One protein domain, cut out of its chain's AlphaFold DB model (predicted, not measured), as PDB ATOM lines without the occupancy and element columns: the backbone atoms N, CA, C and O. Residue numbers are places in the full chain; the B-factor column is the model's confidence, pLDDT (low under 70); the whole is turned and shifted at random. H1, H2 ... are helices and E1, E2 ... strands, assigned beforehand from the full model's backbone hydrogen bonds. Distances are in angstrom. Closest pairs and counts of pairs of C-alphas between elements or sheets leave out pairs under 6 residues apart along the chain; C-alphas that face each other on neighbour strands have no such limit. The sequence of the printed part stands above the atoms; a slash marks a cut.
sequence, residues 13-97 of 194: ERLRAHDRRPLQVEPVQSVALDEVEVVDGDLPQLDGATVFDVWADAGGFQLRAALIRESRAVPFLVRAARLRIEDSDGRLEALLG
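What this domain is: This is residues 13 to 97 of the 194 residues of the protein "Fer2_BFD domain-containing protein" of Chloroflexi bacterium (UniProt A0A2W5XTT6). A strongly twisted sheet of four strands is folded over on itself: E1 and E4, side by side, each bend sharply, and their last parts swing round toward E2. The short helix H1 packs on E2, and residues 13 to 28, with no named element, run in from one end of the body. The printed part has 85 residues with four named strands and one named helix, in the order E1 E2 E3 E4 H1; the sheet is mixed, in the order E1 E4 E3 E2, and the class is mostly strand. The whole is compact, with a radius of gyration of the C-alphas of 13.1 A and spans of 37 by 26 by 20 A.

How they stand to each other: Before the first named strand, residues 24 to 25 form a short parallel pairing with residues 72 to 73 of E4, the strand of residues 72 to 86. E1, residues 29 to 39, is an edge strand and the parallel neighbour of E4, with N 31 and O 77 2.9 A apart, within hydrogen-bond range. E1 bends by 105 degrees at residue 34, and E4 by 117 degrees at residue 81. Residues 42 to 43 pair antiparallel with residues 49 to 50 of E2, residues 49 to 57, the other edge strand, which bends by 69 degrees at residue 52. The closest C-alphas of E1 and E2, those of Val 38 and Val 51, are 7.9 A apart. E2 and E3, residues 60 to 69, form a hairpin, with N 62 and O 55 2.8 A apart. E3 and E4 form another, with N 63 and O 78 2.9 A apart; E2 E3 E4 is a meander, each strand the antiparallel neighbour of the one before. H1, residues 91 to 96, is on the sheet at a height of 8.0 A and runs along the strands, at 8 degrees to E2 on the local plane. It lies over E2, but only just, with 3 of its 6 C-alphas falling on that strand. Its closest C-alphas to E2 are those of Leu 96 and Trp 55, 6.0 A apart. In H1 every O i to N i+4 pair is within hydrogen-bond range.

Where its parts are: E1 begins at C-alpha 29, (1.516, 146.508, -25.136), and measures 20.7 A from first to last C-alpha. E2 measures 21.9 A, E3 28.8 A and E4, the longest by residues, 26.4 A. E4 ends at C-alpha 86, (-2.527, 151.154, -48.446). H1 measures 9.0 A and ends at C-alpha 96, (8.244, 141.891, -46.053).

The domain as a whole: The C-alphas farthest apart, those of Asp 19 and Ala 58, are 40.8 A apart. The printed part has no cut and no long link. Its mean pLDDT is 70.5, and 36 residues are under 70, among them 13 to 23, 40 to 48 and 87 to 97.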
ATOM      1  N   GLU A  13      14.962 154.656 -26.458       50.22
ATOM      2  CA  GLU A  13      15.906 155.523 -25.746       50.22
ATOM      3  C   GLU A  13      16.760 156.419 -26.664       50.22
ATOM      4  O   GLU A  13      17.365 157.384 -26.197       50.22
ATOM      5  N   ARG A  14      16.854 156.124 -27.969       51.88
ATOM      6  CA  ARG A  14      17.538 156.948 -28.986       51.88
ATOM      7  C   ARG A  14      16.587 157.866 -29.744       51.88
ATOM      8  O   ARG A  14      17.063 158.807 -30.374       51.88
ATOM      9  N   LEU A  15      15.281 157.625 -29.676       54.06
ATOM     10  CA  LEU A  15      14.293 158.515 -30.268       54.06
ATOM     11  C   LEU A  15      14.121 159.757 -29.388       54.06
ATOM     12  O   LEU A  15      14.329 159.734 -28.168       54.06
ATOM     13  N   ARG A  16      13.814 160.878 -30.030       57.59
ATOM     14  CA  ARG A  16      13.634 162.176 -29.384       57.59
ATOM     15  C   ARG A  16      12.310 162.769 -29.836       57.59
ATOM     16  O   ARG A  16      11.911 162.566 -30.980       57.59
ATOM     17  N   ALA A  17      11.658 163.499 -28.940       57.72
ATOM     18  CA  ALA A  17      10.532 164.353 -29.286       57.72
ATOM     19  C   ALA A  17      10.975 165.463 -30.256       57.72
ATOM     20  O   ALA A  17      12.173 165.706 -30.439       57.72
ATOM     21  N   HIS A  18      10.012 166.175 -30.843       54.94
ATOM     22  CA  HIS A  18      10.292 167.289 -31.757       54.94
ATOM     23  C   HIS A  18      11.192 168.375 -31.125       54.94
ATOM     24  O   HIS A  18      12.022 168.975 -31.801       54.94
ATOM     25  N   ASP A  19      11.102 168.558 -29.807       57.75
ATOM     26  CA  ASP A  19      11.919 169.487 -29.016       57.75
ATOM     27  C   ASP A  19      13.275 168.913 -28.549       57.75
ATOM     28  O   ASP A  19      13.952 169.500 -27.705       57.75
ATOM     29  N   ARG A  20      13.687 167.764 -29.101       56.78
ATOM     30  CA  ARG A  20      14.936 167.044 -28.802       56.78
ATOM     31  C   ARG A  20      15.034 166.429 -27.399       56.78
ATOM     32  O   ARG A  20      16.096 165.895 -27.064       56.78
ATOM     33  N   ARG A  21      13.968 166.418 -26.589       64.56
ATOM     34  CA  ARG A  21      13.954 165.667 -25.317       64.56
ATOM     35  C   ARG A  21      13.834 164.152 -25.555       64.56
ATOM     36  O   ARG A  21      13.252 163.738 -26.560       64.56
ATOM     37  N   PRO A  22      14.385 163.298 -24.669       61.06
ATOM     38  CA  PRO A  22      14.144 161.853 -24.712       61.06
ATOM     39  C   PRO A  22      12.650 161.529 -24.642       61.06
ATOM     40  O   PRO A  22      11.929 162.156 -23.867       61.06
ATOM     41  N   LEU A  23      12.197 160.548 -25.429       67.81
ATOM     42  CA  LEU A  23      10.830 160.046 -25.301       67.81
ATOM     43  C   LEU A  23      10.677 159.279 -23.984       67.81
ATOM     44  O   LEU A  23      11.509 158.439 -23.641       67.81
ATOM     45  N   GLN A  24       9.594 159.549 -23.264       80.31
ATOM     46  CA  GLN A  24       9.115 158.713 -22.174       80.31
ATOM     47  C   GLN A  24       8.429 157.495 -22.786       80.31
ATOM     48  O   GLN A  24       7.403 157.619 -23.455       80.31
ATOM     49  N   VAL A  25       9.033 156.326 -22.599       75.88
ATOM     50  CA  VAL A  25       8.588 155.080 -23.226       75.88
ATOM     51  C   VAL A  25       7.733 154.315 -22.233       75.88
ATOM     52  O   VAL A  25       8.188 153.974 -21.143       75.88
ATOM     53  N   GLU A  26       6.495 154.048 -22.618       82.50
ATOM     54  CA  GLU A  26       5.593 153.212 -21.838       82.50
ATOM     55  C   GLU A  26       5.924 151.721 -21.956       82.50
ATOM     56  O   GLU A  26       6.624 151.303 -22.886       82.50
ATOM     57  N   PRO A  27       5.397 150.883 -21.044       81.12
ATOM     58  CA  PRO A  27       5.452 149.439 -21.205       81.12
ATOM     59  C   PRO A  27       4.886 148.996 -22.560       81.12
ATOM     60  O   PRO A  27       3.845 149.479 -23.003       81.12
ATOM     61  N   VAL A  28       5.572 148.045 -23.200       78.94
ATOM     62  CA  VAL A  28       5.138 147.476 -24.481       78.94
ATOM     63  C   VAL A  28       3.818 146.743 -24.304       78.94
ATOM     64  O   VAL A  28       3.715 145.811 -23.506       78.94
ATOM     65  N   GLN A  29       2.828 147.136 -25.098       83.94
ATOM     66  CA  GLN A  29       1.516 146.508 -25.136       83.94
ATOM     67  C   GLN A  29       1.477 145.455 -26.244       83.94
ATOM     68  O   GLN A  29       2.012 145.666 -27.328       83.94
ATOM     69  N   SER A  30       0.865 144.301 -25.985       84.69
ATOM     70  CA  SER A  30       0.683 143.256 -27.001       84.69
ATOM     71  C   SER A  30      -0.752 143.270 -27.509       84.69
ATOM     72  O   SER A  30      -1.679 143.237 -26.705       84.69
ATOM     73  N   VAL A  31      -0.926 143.290 -28.828       86.75
ATOM     74  CA  VAL A  31      -2.238 143.344 -29.487       86.75
ATOM     75  C   VAL A  31      -2.330 142.211 -30.504       86.75
ATOM     76  O   VAL A  31      -1.368 141.948 -31.226       86.75
ATOM     77  N   ALA A  32      -3.474 141.534 -30.564       87.56
ATOM     78  CA  ALA A  32      -3.770 140.520 -31.570       87.56
ATOM     79  C   ALA A  32      -4.986 140.962 -32.389       87.56
ATOM     80  O   ALA A  32      -6.010 141.325 -31.813       87.56
ATOM     81  N   LEU A  33      -4.855 140.944 -33.713       84.69
ATOM     82  CA  LEU A  33      -5.880 141.351 -34.671       84.69
ATOM     83  C   LEU A  33      -6.074 140.244 -35.714       84.69
ATOM     84  O   LEU A  33      -5.138 139.522 -36.047       84.69
ATOM     85  N   ASP A  34      -7.269 140.121 -36.279       80.94
ATOM     86  CA  ASP A  34      -7.490 139.189 -37.396       80.94
ATOM     87  C   ASP A  34      -6.886 139.724 -38.702       80.94
ATOM     88  O   ASP A  34      -6.344 138.979 -39.523       80.94
ATOM     89  N   GLU A  35      -6.947 141.036 -38.890       80.12
ATOM     90  CA  GLU A  35      -6.341 141.758 -39.997       80.12
ATOM     91  C   GLU A  35      -5.815 143.090 -39.473       80.12
ATOM     92  O   GLU A  35      -6.459 143.741 -38.650       80.12
ATOM     93  N   VAL A  36      -4.630 143.471 -39.935       80.00
ATOM     94  CA  VAL A  36      -4.050 144.782 -39.671       80.00
ATOM     95  C   VAL A  36      -3.852 145.499 -40.991       80.00
ATOM     96  O   VAL A  36      -3.374 144.911 -41.961       80.00
ATOM     97  N   GLU A  37      -4.224 146.766 -41.030       78.94
ATOM     98  CA  GLU A  37      -3.983 147.627 -42.173       78.94
ATOM     99  C   GLU A  37      -2.928 148.663 -41.808       78.94
ATOM    100  O   GLU A  37      -2.899 149.159 -40.682       78.94
ATOM    101  N   VAL A  38      -2.039 148.949 -42.753       73.00
ATOM    102  CA  VAL A  38      -0.980 149.946 -42.625       73.00
ATOM    103  C   VAL A  38      -1.118 150.941 -43.774       73.00
ATOM    104  O   VAL A  38      -1.091 150.529 -44.929       73.00
ATOM    105  N   VAL A  39      -1.231 152.230 -43.465       71.69
ATOM    106  CA  VAL A  39      -1.348 153.339 -44.431       71.69
ATOM    107  C   VAL A  39      -0.102 154.216 -44.326       71.69
ATOM    108  O   VAL A  39       0.164 154.716 -43.242       71.69
ATOM    109  N   ASP A  40       0.688 154.394 -45.393       65.56
ATOM    110  CA  ASP A  40       1.959 155.176 -45.397       65.56
ATOM    111  C   ASP A  40       2.923 154.865 -44.216       65.56
ATOM    112  O   ASP A  40       3.733 155.693 -43.799       65.56
ATOM    113  N   GLY A  41       2.846 153.660 -43.638       61.88
ATOM    114  CA  GLY A  41       3.628 153.275 -42.455       61.88
ATOM    115  C   GLY A  41       2.984 153.591 -41.096       61.88
ATOM    116  O   GLY A  41       3.605 153.302 -40.077       61.88
ATOM    117  N   ASP A  42       1.755 154.102 -41.049       60.22
ATOM    118  CA  ASP A  42       0.935 154.248 -39.841       60.22
ATOM    119  C   ASP A  42      -0.154 153.158 -39.757       60.22
ATOM    120  O   ASP A  42      -0.590 152.607 -40.761       60.22
ATOM    121  N   LEU A  43      -0.605 152.830 -38.544       58.75
ATOM    122  CA  LEU A  43      -1.679 151.881 -38.243       58.75
ATOM    123  C   LEU A  43      -3.000 152.635 -38.030       58.75
ATOM    124  O   LEU A  43      -3.272 153.071 -36.905       58.75
ATOM    125  N   PRO A  44      -3.845 152.798 -39.065       50.94
ATOM    126  CA  PRO A  44      -5.123 153.503 -38.962       50.94
ATOM    127  C   PRO A  44      -6.096 152.902 -37.936       50.94
ATOM    128  O   PRO A  44      -6.845 153.654 -37.323       50.94
ATOM    129  N   GLN A  45      -6.078 151.585 -37.680       56.62
ATOM    130  CA  GLN A  45      -6.941 150.966 -36.651       56.62
ATOM    131  C   GLN A  45      -6.382 151.059 -35.223       56.62
ATOM    132  O   GLN A  45      -7.063 150.665 -34.278       56.62
ATOM    133  N   LEU A  46      -5.159 151.569 -35.045       55.38
ATOM    134  CA  LEU A  46      -4.552 151.819 -33.734       55.38
ATOM    135  C   LEU A  46      -4.227 153.308 -33.580       55.38
ATOM    136  O   LEU A  46      -3.061 153.678 -33.462       55.38
ATOM    137  N   ASP A  47      -5.258 154.160 -33.608       62.97
ATOM    138  CA  ASP A  47      -5.187 155.607 -33.323       62.97
ATOM    139  C   ASP A  47      -4.019 156.359 -34.015       62.97
ATOM    140  O   ASP A  47      -3.487 157.343 -33.490       62.97
ATOM    141  N   GLY A  48      -3.591 155.925 -35.207       66.62
ATOM    142  CA  GLY A  48      -2.469 156.540 -35.930       66.62
ATOM    143  C   GLY A  48      -1.105 156.272 -35.285       66.62
ATOM    144  O   GLY A  48      -0.307 157.194 -35.094       66.62
ATOM    145  N   ALA A  49      -0.857 155.028 -34.875       71.25
ATOM    146  CA  ALA A  49       0.451 154.570 -34.414       71.25
ATOM    147  C   ALA A  49       1.409 154.336 -35.592       71.25
ATOM    148  O   ALA A  49       1.035 153.706 -36.570       71.25
ATOM    149  N   THR A  50       2.669 154.743 -35.470       73.50
ATOM    150  CA  THR A  50       3.676 154.566 -36.526       73.50
ATOM    151  C   THR A  50       4.333 153.196 -36.441       73.50
ATOM    152  O   THR A  50       4.754 152.777 -35.362       73.50
ATOM    153  N   VAL A  51       4.455 152.505 -37.573       74.56
ATOM    154  CA  VAL A  51       5.121 151.206 -37.724       74.56
ATOM    155  C   VAL A  51       6.630 151.397 -37.869       74.56
ATOM    156  O   VAL A  51       7.105 152.149 -38.715       74.56
ATOM    157  N   PHE A  52       7.405 150.680 -37.058       69.19
ATOM    158  CA  PHE A  52       8.872 150.710 -37.083       69.19
ATOM    159  C   PHE A  52       9.465 149.490 -37.775       69.19
ATOM    160  O   PHE A  52      10.493 149.594 -38.444       69.19
ATOM    161  N   ASP A  53       8.850 148.325 -37.582       64.44
ATOM    162  CA  ASP A  53       9.235 147.093 -38.250       64.44
ATOM    163  C   ASP A  53       8.039 146.154 -38.426       64.44
ATOM    164  O   ASP A  53       7.064 146.179 -37.672       64.44
ATOM    165  N   VAL A  54       8.138 145.320 -39.460       72.62
ATOM    166  CA  VAL A  54       7.182 144.257 -39.755       72.62
ATOM    167  C   VAL A  54       7.943 143.015 -40.187       72.62
ATOM    168  O   VAL A  54       8.934 143.101 -40.911       72.62
ATOM    169  N   TRP A  55       7.489 141.852 -39.733       67.44
ATOM    170  CA  TRP A  55       7.974 140.559 -40.194       67.44
ATOM    171  C   TRP A  55       6.849 139.529 -40.206       67.44
ATOM    172  O   TRP A  55       5.863 139.651 -39.486       67.44
ATOM    173  N   ALA A  56       7.015 138.486 -41.012       71.25
ATOM    174  CA  ALA A  56       6.124 137.333 -41.013       71.25
ATOM    175  C   ALA A  56       6.780 136.138 -40.304       71.25
ATOM    176  O   ALA A  56       7.998 135.948 -40.373       71.25
ATOM    177  N   ASP A  57       5.971 135.310 -39.651       67.75
ATOM    178  CA  ASP A  57       6.365 134.003 -39.130       67.75
ATOM    179  C   ASP A  57       5.311 132.927 -39.452       67.75
ATOM    180  O   ASP A  57       4.455 133.112 -40.318       67.75
ATOM    181  N   ALA A  58       5.402 131.757 -38.812       67.88
ATOM    182  CA  ALA A  58       4.461 130.659 -39.037       67.88
ATOM    183  C   ALA A  58       3.023 130.963 -38.564       67.88
ATOM    184  O   ALA A  58       2.100 130.270 -38.978       67.88
ATOM    185  N   GLY A  59       2.836 131.965 -37.699       71.75
ATOM    186  CA  GLY A  59       1.555 132.364 -37.117       71.75
ATOM    187  C   GLY A  59       0.942 133.623 -37.737       71.75
ATOM    188  O   GLY A  59      -0.052 134.111 -37.209       71.75
ATOM    189  N   GLY A  60       1.516 134.151 -38.823       74.62
ATOM    190  CA  GLY A  60       1.027 135.345 -39.516       74.62
ATOM    191  C   GLY A  60       2.053 136.475 -39.524       74.62
ATOM    192  O   GLY A  60       3.253 136.249 -39.685       74.62
ATOM    193  N   PHE A  61       1.574 137.705 -39.378       79.12
ATOM    194  CA  PHE A  61       2.364 138.929 -39.371       79.12
ATOM    195  C   PHE A  61       2.585 139.429 -37.945       79.12
ATOM    196  O   PHE A  61       1.705 139.352 -37.087       79.12
ATOM    197  N   GLN A  62       3.768 139.976 -37.701       79.50
ATOM    198  CA  GLN A  62       4.123 140.677 -36.479       79.50
ATOM    199  C   GLN A  62       4.649 142.069 -36.825       79.50
ATOM    200  O   GLN A  62       5.449 142.220 -37.748       79.50
ATOM    201  N   LEU A  63       4.203 143.078 -36.083       79.88
ATOM    202  CA  LEU A  63       4.575 144.473 -36.279       79.88
ATOM    203  C   LEU A  63       5.013 145.062 -34.943       79.88
ATOM    204  O   LEU A  63       4.372 144.799 -33.921       79.88
ATOM    205  N   ARG A  64       6.049 145.903 -34.932       76.56
ATOM    206  CA  ARG A  64       6.229 146.859 -33.835       76.56
ATOM    207  C   ARG A  64       5.830 148.229 -34.316       76.56
ATOM    208  O   ARG A  64       6.343 148.733 -35.312       76.56
ATOM    209  N   ALA A  65       4.947 148.837 -33.551       79.06
ATOM    210  CA  ALA A  65       4.478 150.184 -33.778       79.06
ATOM    211  C   ALA A  65       4.562 150.988 -32.485       79.06
ATOM    212  O   ALA A  65       4.755 150.423 -31.409       79.06
ATOM    213  N   ALA A  66       4.418 152.303 -32.565       76.31
ATOM    214  CA  ALA A  66       4.138 153.110 -31.390       76.31
ATOM    215  C   ALA A  66       3.255 154.296 -31.714       76.31
ATOM    216  O   ALA A  66       3.432 154.973 -32.726       76.31
ATOM    217  N   LEU A  67       2.364 154.596 -30.777       80.81
ATOM    218  CA  LEU A  67       1.723 155.893 -30.726       80.81
ATOM    219  C   LEU A  67       2.727 156.889 -30.149       80.81
ATOM    220  O   LEU A  67       3.143 156.753 -28.997       80.81
ATOM    221  N   ILE A  68       3.122 157.885 -30.936       74.00
ATOM    222  CA  ILE A  68       3.959 158.982 -30.450       74.00
ATOM    223  C   ILE A  68       3.072 160.210 -30.275       74.00
ATOM    224  O   ILE A  68       2.411 160.665 -31.213       74.00
ATOM    225  N   ARG A  69       3.042 160.741 -29.052       76.38
ATOM    226  CA  ARG A  69       2.330 161.971 -28.698       76.38
ATOM    227  C   ARG A  69       3.262 162.851 -27.885       76.38
ATOM    228  O   ARG A  69       3.657 162.484 -26.782       76.38
ATOM    229  N   GLU A  70       3.619 164.000 -28.449       76.06
ATOM    230  CA  GLU A  70       4.553 164.962 -27.856       76.06
ATOM    231  C   GLU A  70       5.895 164.319 -27.460       76.06
ATOM    232  O   GLU A  70       6.770 164.125 -28.302       76.06
ATOM    233  N   SER A  71       6.050 163.978 -26.177       74.12
ATOM    234  CA  SER A  71       7.241 163.358 -25.595       74.12
ATOM    235  C   SER A  71       6.997 161.949 -25.056       74.12
ATOM    236  O   SER A  71       7.883 161.387 -24.419       74.12
ATOM    237  N   ARG A  72       5.829 161.356 -25.318       79.12
ATOM    238  CA  ARG A  72       5.446 160.019 -24.858       79.12
ATOM    239  C   ARG A  72       5.346 159.061 -26.042       79.12
ATOM    240  O   ARG A  72       4.762 159.397 -27.073       79.12
ATOM    241  N   ALA A  73       5.922 157.876 -25.887       78.69
ATOM    242  CA  ALA A  73       5.830 156.781 -26.842       78.69
ATOM    243  C   ALA A  73       5.109 155.604 -26.189       78.69
ATOM    244  O   ALA A  73       5.546 155.118 -25.144       78.69
ATOM    245  N   VAL A  74       4.035 155.136 -26.824       84.31
ATOM    246  CA  VAL A  74       3.272 153.956 -26.405       84.31
ATOM    247  C   VAL A  74       3.552 152.831 -27.392       84.31
ATOM    248  O   VAL A  74       2.965 152.826 -28.474       84.31
ATOM    249  N   PRO A  75       4.498 151.926 -27.095       77.62
ATOM    250  CA  PRO A  75       4.876 150.879 -28.027       77.62
ATOM    251  C   PRO A  75       3.883 149.716 -28.021       77.62
ATOM    252  O   PRO A  75       3.464 149.234 -26.969       77.62
ATOM    253  N   PHE A  76       3.595 149.212 -29.215       79.69
ATOM    254  CA  PHE A  76       2.762 148.048 -29.476       79.69
ATOM    255  C   PHE A  76       3.571 146.965 -30.182       79.69
ATOM    256  O   PHE A  76       4.321 147.236 -31.121       79.69
ATOM    257  N   LEU A  77       3.376 145.723 -29.755       81.31
ATOM    258  CA  LEU A  77       3.699 144.527 -30.517       81.31
ATOM    259  C   LEU A  77       2.386 143.949 -31.044       81.31
ATOM    260  O   LEU A  77       1.601 143.384 -30.282       81.31
ATOM    261  N   VAL A  78       2.148 144.104 -32.340       83.75
ATOM    262  CA  VAL A  78       0.920 143.662 -33.002       83.75
ATOM    263  C   VAL A  78       1.162 142.307 -33.651       83.75
ATOM    264  O   VAL A  78       2.177 142.108 -34.313       83.75
ATOM    265  N   ARG A  79       0.227 141.378 -33.471       83.56
ATOM    266  CA  ARG A  79       0.141 140.113 -34.206       83.56
ATOM    267  C   ARG A  79      -1.111 140.143 -35.064       83.56
ATOM    268  O   ARG A  79      -2.171 140.481 -34.545       83.56
ATOM    269  N   ALA A  80      -0.999 139.775 -36.333       84.19
ATOM    270  CA  ALA A  80      -2.140 139.732 -37.232       84.19
ATOM    271  C   ALA A  80      -2.111 138.525 -38.165       84.19
ATOM    272  O   ALA A  80      -1.054 138.166 -38.677       84.19
ATOM    273  N   ALA A  81      -3.266 137.908 -38.426       77.69
ATOM    274  CA  ALA A  81      -3.339 136.814 -39.398       77.69
ATOM    275  C   ALA A  81      -3.192 137.322 -40.845       77.69
ATOM    276  O   ALA A  81      -2.627 136.631 -41.695       77.69
ATOM    277  N   ARG A  82      -3.660 138.545 -41.118       78.25
ATOM    278  CA  ARG A  82      -3.576 139.222 -42.421       78.25
ATOM    279  C   ARG A  82      -2.982 140.622 -42.281       78.25
ATOM    280  O   ARG A  82      -3.210 141.282 -41.272       78.25
ATOM    281  N   LEU A  83      -2.252 141.060 -43.306       77.62
ATOM    282  CA  LEU A  83      -1.687 142.402 -43.420       77.62
ATOM    283  C   LEU A  83      -2.151 143.035 -44.732       77.62
ATOM    284  O   LEU A  83      -1.928 142.471 -45.804       77.62
ATOM    285  N   ARG A  84      -2.766 144.210 -44.630       75.25
ATOM    286  CA  ARG A  84      -3.167 145.062 -45.748       75.25
ATOM    287  C   ARG A  84      -2.304 146.317 -45.733       75.25
ATOM    288  O   ARG A  84      -2.063 146.876 -44.670       75.25
ATOM    289  N   ILE A  85      -1.802 146.732 -46.889       72.81
ATOM    290  CA  ILE A  85      -1.000 147.949 -47.014       72.81
ATOM    291  C   ILE A  85      -1.705 148.858 -48.014       72.81
ATOM    292  O   ILE A  85      -2.001 148.420 -49.126       72.81
ATOM    293  N   GLU A  86      -1.981 150.089 -47.607       70.81
ATOM    294  CA  GLU A  86      -2.527 151.154 -48.446       70.81
ATOM    295  C   GLU A  86      -1.513 152.308 -48.538       70.81
ATOM    296  O   GLU A  86      -0.753 152.555 -47.601       70.81
ATOM    297  N   ASP A  87      -1.471 152.994 -49.686       60.50
ATOM    298  CA  ASP A  87      -0.654 154.198 -49.920       60.50
ATOM    299  C   ASP A  87       0.819 154.106 -49.452       60.50
ATOM    300  O   ASP A  87       1.371 155.053 -48.894       60.50
ATOM    301  N   SER A  88       1.485 152.961 -49.657       59.53
ATOM    302  CA  SER A  88       2.892 152.794 -49.263       59.53
ATOM    303  C   SER A  88       3.876 153.308 -50.313       59.53
ATOM    304  O   SER A  88       3.696 153.116 -51.515       59.53
ATOM    305  N   ASP A  89       4.984 153.891 -49.844       55.81
ATOM    306  CA  ASP A  89       6.136 154.280 -50.664       55.81
ATOM    307  C   ASP A  89       7.053 153.097 -51.060       55.81
ATOM    308  O   ASP A  89       8.146 153.317 -51.585       55.81
ATOM    309  N   GLY A  90       6.632 151.845 -50.823       55.06
ATOM    310  CA  GLY A  90       7.346 150.623 -51.218       55.06
ATOM    311  C   GLY A  90       8.349 150.100 -50.182       55.06
ATOM    312  O   GLY A  90       8.888 148.994 -50.321       55.06
ATOM    313  N   ARG A  91       8.639 150.875 -49.127       57.22
ATOM    314  CA  ARG A  91       9.618 150.497 -48.092       57.22
ATOM    315  C   ARG A  91       9.115 149.388 -47.183       57.22
ATOM    316  O   ARG A  91       9.913 148.570 -46.725       57.22
ATOM    317  N   LEU A  92       7.814 149.364 -46.913       60.66
ATOM    318  CA  LEU A  92       7.212 148.368 -46.039       60.66
ATOM    319  C   LEU A  92       7.178 146.996 -46.720       60.66
ATOM    320  O   LEU A  92       7.519 145.981 -46.114       60.66
ATOM    321  N   GLU A  93       6.867 146.970 -48.009       60.44
ATOM    322  CA  GLU A  93       6.899 145.787 -48.861       60.44
ATOM    323  C   GLU A  93       8.319 145.230 -48.989       60.44
ATOM    324  O   GLU A  93       8.518 144.018 -48.901       60.44
ATOM    325  N   ALA A  94       9.326 146.102 -49.117       58.88
ATOM    326  CA  ALA A  94      10.729 145.693 -49.149       58.88
ATOM    327  C   ALA A  94      11.176 144.986 -47.853       58.88
ATOM    328  O   ALA A  94      12.012 144.082 -47.902       58.88
ATOM    329  N   LEU A  95      10.609 145.356 -46.697       58.78
ATOM    330  CA  LEU A  95      10.855 144.672 -45.420       58.78
ATOM    331  C   LEU A  95      10.171 143.296 -45.339       58.78
ATOM    332  O   LEU A  95      10.657 142.417 -44.626       58.78
ATOM    333  N   LEU A  96       9.071 143.102 -46.073       61.03
ATOM    334  CA  LEU A  96       8.244 141.891 -46.053       61.03
ATOM    335  C   LEU A  96       8.717 140.779 -47.007       61.03
ATOM    336  O   LEU A  96       8.383 139.612 -46.794       61.03
ATOM    337  N   GLY A  97       9.514 141.101 -48.028       60.12
ATOM    338  CA  GLY A  97      10.017 140.118 -48.997       60.12
ATOM    339  C   GLY A  97       8.947 139.585 -49.971       60.12
ATOM    340  O   GLY A  97       8.008 140.287 -50.328       60.12
TER     341      GLY A  97